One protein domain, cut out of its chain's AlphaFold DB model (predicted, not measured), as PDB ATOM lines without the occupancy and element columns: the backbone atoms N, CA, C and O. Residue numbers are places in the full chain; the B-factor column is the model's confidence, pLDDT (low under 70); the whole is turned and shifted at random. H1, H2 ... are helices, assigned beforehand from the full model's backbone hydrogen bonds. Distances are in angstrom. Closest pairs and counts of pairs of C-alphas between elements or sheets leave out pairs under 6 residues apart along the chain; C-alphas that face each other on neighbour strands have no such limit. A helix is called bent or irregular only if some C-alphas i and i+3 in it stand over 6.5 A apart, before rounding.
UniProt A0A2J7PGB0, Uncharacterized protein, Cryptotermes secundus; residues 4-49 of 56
ATOM      1  N   PRO A   4      -4.480  29.108  33.930       90.56
ATOM      2  CA  PRO A   4      -4.775  28.800  35.333       90.56
ATOM      3  C   PRO A   4      -5.692  29.804  36.045       90.56
ATOM      4  O   PRO A   4      -6.256  29.490  37.094       90.56
ATOM      5  N   LEU A   5      -5.828  31.021  35.512       93.31
ATOM      6  CA  LEU A   5      -6.655  32.088  36.084       93.31
ATOM      7  C   LEU A   5      -8.005  32.236  35.373       93.31
ATOM      8  O   LEU A   5      -8.874  32.970  35.842       93.31
ATOM      9  N   ARG A   6      -8.198  31.549  34.244       95.25
ATOM     10  CA  ARG A   6      -9.396  31.683  33.420       95.25
ATOM     11  C   ARG A   6     -10.636  31.281  34.223       95.25
ATOM     12  O   ARG A   6     -10.677  30.213  34.819       95.25
ATOM     13  N   GLY A   7     -11.643  32.152  34.227       95.06
ATOM     14  CA  GLY A   7     -12.921  31.919  34.909       95.06
ATOM     15  C   GLY A   7     -12.905  32.154  36.424       95.06
ATOM     16  O   GLY A   7     -13.974  32.183  37.030       95.06
ATOM     17  N   LYS A   8     -11.738  32.383  37.042       95.25
ATOM     18  CA  LYS A   8     -11.661  32.756  38.459       95.25
ATOM     19  C   LYS A   8     -12.088  34.213  38.632       95.25
ATOM     20  O   LYS A   8     -11.674  35.085  37.869       95.25
ATOM     21  N   ARG A   9     -12.913  34.473  39.647       96.25
ATOM     22  CA  ARG A   9     -13.292  35.824  40.071       96.25
ATOM     23  C   ARG A   9     -12.550  36.160  41.356       96.25
ATOM     24  O   ARG A   9     -12.485  35.330  42.258       96.25
ATOM     25  N   PHE A  10     -12.028  37.374  41.434       96.25
ATOM     26  CA  PHE A  10     -11.294  37.877  42.589       96.25
ATOM     27  C   PHE A  10     -12.001  39.123  43.105       96.25
ATOM     28  O   PHE A  10     -12.479  39.930  42.306       96.25
ATOM     29  N   ARG A  11     -12.118  39.250  44.429       97.12
ATOM     30  CA  ARG A  11     -12.817  40.379  45.060       97.12
ATOM     31  C   ARG A  11     -11.871  41.539  45.328       97.12
ATOM     32  O   ARG A  11     -12.298  42.686  45.289       97.12
ATOM     33  N   THR A  12     -10.597  41.237  45.565       97.94
ATOM     34  CA  THR A  12      -9.574  42.234  45.870       97.94
ATOM     35  C   THR A  12      -8.375  42.108  44.935       97.94
ATOM     36  O   THR A  12      -8.125  41.070  44.319       97.94
ATOM     37  N   ARG A  13      -7.592  43.186  44.848       97.25
ATOM     38  CA  ARG A  13      -6.303  43.176  44.145       97.25
ATOM     39  C   ARG A  13      -5.298  42.231  44.810       97.25
ATOM     40  O   ARG A  13      -4.467  41.644  44.122       97.25
ATOM     41  N   GLU A  14      -5.382  42.075  46.125       98.12
ATOM     42  CA  GLU A  14      -4.503  41.202  46.901       98.12
ATOM     43  C   GLU A  14      -4.733  39.727  46.553       98.12
ATOM     44  O   GLU A  14      -3.773  38.998  46.301       98.12
ATOM     45  N   ASP A  15      -5.996  39.325  46.380       96.88
ATOM     46  CA  ASP A  15      -6.351  37.982  45.909       96.88
ATOM     47  C   ASP A  15      -5.764  37.691  44.519       96.88
ATOM     48  O   ASP A  15      -5.278  36.586  44.265       96.88
ATOM     49  N   ILE A  16      -5.768  38.686  43.621       95.50
ATOM     50  CA  ILE A  16      -5.171  38.567  42.282       95.50
ATOM     51  C   ILE A  16      -3.659  38.373  42.398       95.50
ATOM     52  O   ILE A  16      -3.121  37.431  41.815       95.50
ATOM     53  N   SER A  17      -2.972  39.234  43.157       96.38
ATOM     54  CA  SER A  17      -1.520  39.142  43.359       96.38
ATOM     55  C   SER A  17      -1.116  37.791  43.943       96.38
ATOM     56  O   SER A  17      -0.197  37.145  43.432       96.38
ATOM     57  N   ASN A  18      -1.835  37.321  44.963       95.81
ATOM     58  CA  ASN A  18      -1.575  36.035  45.603       95.81
ATOM     59  C   ASN A  18      -1.828  34.864  44.644       95.81
ATOM     60  O   ASN A  18      -1.019  33.936  44.568       95.81
ATOM     61  N   ALA A  19      -2.908  34.917  43.860       94.69
ATOM     62  CA  ALA A  19      -3.201  33.899  42.859       94.69
ATOM     63  C   ALA A  19      -2.131  33.847  41.761       94.69
ATOM     64  O   ALA A  19      -1.647  32.762  41.446       94.69
ATOM     65  N   VAL A  20      -1.724  34.995  41.212       93.44
ATOM     66  CA  VAL A  20      -0.668  35.078  40.190       93.44
ATOM     67  C   VAL A  20       0.649  34.529  40.732       93.44
ATOM     68  O   VAL A  20       1.255  33.683  40.078       93.44
ATOM     69  N   ARG A  21       1.059  34.948  41.939       93.19
ATOM     70  CA  ARG A  21       2.295  34.477  42.579       93.19
ATOM     71  C   ARG A  21       2.281  32.959  42.765       93.19
ATOM     72  O   ARG A  21       3.248  32.300  42.398       93.19
ATOM     73  N   ARG A  22       1.167  32.393  43.244       91.94
ATOM     74  CA  ARG A  22       1.016  30.938  43.414       91.94
ATOM     75  C   ARG A  22       1.140  30.181  42.093       91.94
ATOM     76  O   ARG A  22       1.766  29.127  42.055       91.94
ATOM     77  N   GLU A  23       0.523  30.682  41.022       91.00
ATOM     78  CA  GLU A  23       0.628  30.036  39.707       91.00
ATOM     79  C   GLU A  23       2.036  30.184  39.114       91.00
ATOM     80  O   GLU A  23       2.517  29.240  38.499       91.00
ATOM     81  N   MET A  24       2.729  31.306  39.338       88.00
ATOM     82  CA  MET A  24       4.125  31.477  38.909       88.00
ATOM     83  C   MET A  24       5.065  30.463  39.568       88.00
ATOM     84  O   MET A  24       5.915  29.900  38.893       88.00
ATOM     85  N   THR A  25       4.886  30.146  40.852       86.31
ATOM     86  CA  THR A  25       5.693  29.100  41.510       86.31
ATOM     87  C   THR A  25       5.479  27.713  40.892       86.31
ATOM     88  O   THR A  25       6.358  26.862  40.951       86.31
ATOM     89  N   ARG A  26       4.322  27.475  40.263       84.88
ATOM     90  CA  ARG A  26       3.996  26.214  39.579       84.88
ATOM     91  C   ARG A  26       4.505  26.160  38.140       84.88
ATOM     92  O   ARG A  26       4.340  25.130  37.496       84.88
ATOM     93  N   PHE A  27       5.071  27.251  37.618       76.56
ATOM     94  CA  PHE A  27       5.426  27.353  36.201       76.56
ATOM     95  C   PHE A  27       6.649  26.514  35.793       76.56
ATOM     96  O   PHE A  27       6.852  26.341  34.594       76.56
ATOM     97  N   GLY A  28       7.390  25.929  36.748       77.00
ATOM     98  CA  GLY A  28       8.484  24.981  36.487       77.00
ATOM     99  C   GLY A  28       9.460  25.473  35.411       77.00
ATOM    100  O   GLY A  28       9.750  26.665  35.337       77.00
ATOM    101  N   ASP A  29       9.884  24.575  34.517       75.56
ATOM    102  CA  ASP A  29      10.765  24.882  33.375       75.56
ATOM    103  C   ASP A  29      10.062  25.616  32.213       75.56
ATOM    104  O   ASP A  29      10.650  25.824  31.149       75.56
ATOM    105  N   GLY A  30       8.802  26.037  32.375       72.56
ATOM    106  CA  GLY A  30       8.008  26.640  31.299       72.56
ATOM    107  C   GLY A  30       8.617  27.918  30.703       72.56
ATOM    108  O   GLY A  30       8.343  28.250  29.548       72.56
ATOM    109  N   GLU A  31       9.461  28.626  31.457       77.12
ATOM    110  CA  GLU A  31      10.257  29.751  30.952       77.12
ATOM    111  C   GLU A  31      11.358  29.287  29.987       77.12
ATOM    112  O   GLU A  31      11.468  29.812  28.874       77.12
ATOM    113  N   ALA A  32      12.117  28.257  30.369       76.62
ATOM    114  CA  ALA A  32      13.163  27.675  29.533       76.62
ATOM    115  C   ALA A  32      12.582  27.103  28.231       76.62
ATOM    116  O   ALA A  32      13.158  27.291  27.158       76.62
ATOM    117  N   ASP A  33      11.402  26.484  28.296       84.69
ATOM    118  CA  ASP A  33      10.678  26.011  27.114       84.69
ATOM    119  C   ASP A  33      10.241  27.156  26.192       84.69
ATOM    120  O   ASP A  33      10.321  27.035  24.968       84.69
ATOM    121  N   GLY A  34       9.808  28.287  26.755       87.19
ATOM    122  CA  GLY A  34       9.472  29.483  25.983       87.19
ATOM    123  C   GLY A  34      10.672  30.029  25.209       87.19
ATOM    124  O   GLY A  34      10.554  30.318  24.016       87.19
ATOM    125  N   ILE A  35      11.832  30.111  25.867       91.44
ATOM    126  CA  ILE A  35      13.089  30.582  25.269       91.44
ATOM    127  C   ILE A  35      13.564  29.616  24.177       91.44
ATOM    128  O   ILE A  35      13.879  30.043  23.066       91.44
ATOM    129  N   ARG A  36      13.540  28.305  24.447       91.31
ATOM    130  CA  ARG A  36      13.931  27.262  23.483       91.31
ATOM    131  C   ARG A  36      13.105  27.279  22.196       91.31
ATOM    132  O   ARG A  36      13.607  26.876  21.153       91.31
ATOM    133  N   ARG A  37      11.861  27.767  22.233       91.62
ATOM    134  CA  ARG A  37      10.994  27.885  21.044       91.62
ATOM    135  C   ARG A  37      11.292  29.112  20.177       91.62
ATOM    136  O   ARG A  37      10.764  29.187  19.067       91.62
ATOM    137  N   LEU A  38      12.100  30.072  20.638       94.50
ATOM    138  CA  LEU A  38      12.369  31.309  19.891       94.50
ATOM    139  C   LEU A  38      13.006  31.071  18.512       94.50
ATOM    140  O   LEU A  38      12.482  31.638  17.555       94.50
ATOM    141  N   PRO A  39      14.043  30.223  18.345       95.31
ATOM    142  CA  PRO A  39      14.613  29.956  17.021       95.31
ATOM    143  C   PRO A  39      13.576  29.426  16.024       95.31
ATOM    144  O   PRO A  39      13.513  29.878  14.886       95.31
ATOM    145  N   HIS A  40      12.691  28.530  16.470       93.62
ATOM    146  CA  HIS A  40      11.626  28.001  15.621       93.62
ATOM    147  C   HIS A  40      10.594  29.077  15.237       93.62
ATOM    148  O   HIS A  40      10.140  29.117  14.096       93.62
ATOM    149  N   ARG A  41      10.263  30.002  16.149       94.25
ATOM    150  CA  ARG A  41       9.399  31.154  15.833       94.25
ATOM    151  C   ARG A  41      10.055  32.112  14.843       94.25
ATOM    152  O   ARG A  41       9.365  32.604  13.961       94.25
ATOM    153  N   TRP A  42      11.361  32.352  14.953       95.62
ATOM    154  CA  TRP A  42      12.092  33.169  13.981       95.62
ATOM    155  C   TRP A  42      12.090  32.547  12.590       95.62
ATOM    156  O   TRP A  42      11.847  33.255  11.619       95.62
ATOM    157  N   GLN A  43      12.252  31.226  12.494       95.69
ATOM    158  CA  GLN A  43      12.120  30.536  11.213       95.69
ATOM    159  C   GLN A  43      10.730  30.752  10.603       95.69
ATOM    160  O   GLN A  43      10.613  31.097   9.434       95.69
ATOM    161  N   ARG A  44       9.672  30.658  11.417       95.56
ATOM    162  CA  ARG A  44       8.299  30.893  10.953       95.56
ATOM    163  C   ARG A  44       8.071  32.306  10.422       95.56
ATOM    164  O   ARG A  44       7.307  32.435   9.481       95.56
ATOM    165  N   VAL A  45       8.733  33.329  10.972       95.69
ATOM    166  CA  VAL A  45       8.672  34.702  10.431       95.69
ATOM    167  C   VAL A  45       9.207  34.749   8.998       95.69
ATOM    168  O   VAL A  45       8.620  35.423   8.156       95.69
ATOM    169  N   LEU A  46      10.299  34.032   8.715       96.25
ATOM    170  CA  LEU A  46      10.861  33.945   7.365       96.25
ATOM    171  C   LEU A  46       9.913  33.185   6.433       96.25
ATOM    172  O   LEU A  46       9.625  33.659   5.338       96.25
ATOM    173  N   ASP A  47       9.380  32.052   6.898       95.12
ATOM    174  CA  ASP A  47       8.475  31.206   6.116       95.12
ATOM    175  C   ASP A  47       7.156  31.921   5.769       95.12
ATOM    176  O   ASP A  47       6.567  31.659   4.722       95.12
ATOM    177  N   THR A  48       6.676  32.813   6.643       95.44
ATOM    178  CA  THR A  48       5.446  33.589   6.428       95.44
ATOM    179  C   THR A  48       5.683  34.980   5.857       95.44
ATOM    180  O   THR A  48       4.739  35.757   5.778       95.44
ATOM    181  N   LEU A  49       6.915  35.319   5.462       96.25
ATOM    182  CA  LEU A  49       7.266  36.651   4.946       96.25
ATOM    183  C   LEU A  49       6.839  37.795   5.889       96.25
ATOM    184  O   LEU A  49       6.513  38.895   5.452       96.25
TER     185      LEU A  49
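AT A GLANCE: This is residues 4 to 49 of the 56 residues of an uncharacterized protein of Cryptotermes secundus (UniProt A0A2J7PGB0). Three helices follow one another end to end in an open arch: H1, the longest, makes one limb, H2 lies at the bend and H3 makes the other limb, with no helix packed on another. Before H1, residues 4 to 12 form a strand-free lead-in that folds back beside H1, while residues 25 to 49, with H2 and H3, stand free as a long arm. The printed part has 46 residues, with three named helices in the order H1, H2, H3 and no named strand; the class is all helix. The whole is extended, with a radius of gyration of the C-alphas of 16.3 A and spans of 45 by 22 by 14 A.

HOW THE PARTS SIT: H1, residues 13 to 25, is the longest helix by residues and touches no helix. H2, residues 30 to 36, comes after it over a tight link of 4 residues, yet H1 and H2 are apart, with no C-alpha of the one within 8 A of the other. H3, residues 38 to 47, follows H2 over a tight link of 1 residue, Arg 37. H2 and H3 meet only through their link. H1 and H3 are apart. In H1, H2 and H3 every O i to N i+4 pair is within hydrogen-bond range.

IN THESE COORDINATES: H1 runs from Arg 13, with its C-alpha at (-6.303, 43.176, 44.145), to Thr 25, with its C-alpha at (5.693, 29.100, 41.510), and measures 18.7 A from first to last C-alpha. H3 runs from Leu 38 to Asp 47 and measures 14.3 A; its last C-alpha, that of Asp 47, is at (8.475, 31.206, 6.116). H2 is the shorter piece between them, 9.8 A from the C-alpha of Gly 30 at (8.008, 26.640, 31.299) to that of Arg 36. The N-to-C direction is (0.62, -0.72, -0.30) for H1, (0.52, 0.11, -0.85) for H2 and (-0.31, 0.21, -0.93) for H3. No helix is bent or irregular.

THE WHOLE: The two C-alphas farthest apart in the domain are those of Arg 11 and Asp 47, at 45.3 A. The first and last printed C-alphas, those of Pro 4 and Leu 49, are 33.6 A apart. The radius of gyration of the C-alphas is 1.72 times the 9.4 A of a compact globule of 46 residues. The printed part runs from residue 4 to residue 49 of a full chain of 56 residues, and it has no cut. Neither link between helices is long. The mean pLDDT of the printed part is 91.4 and no printed residue is under 70; the mean is 94 for H1, 83 for H2 and 95 for H3.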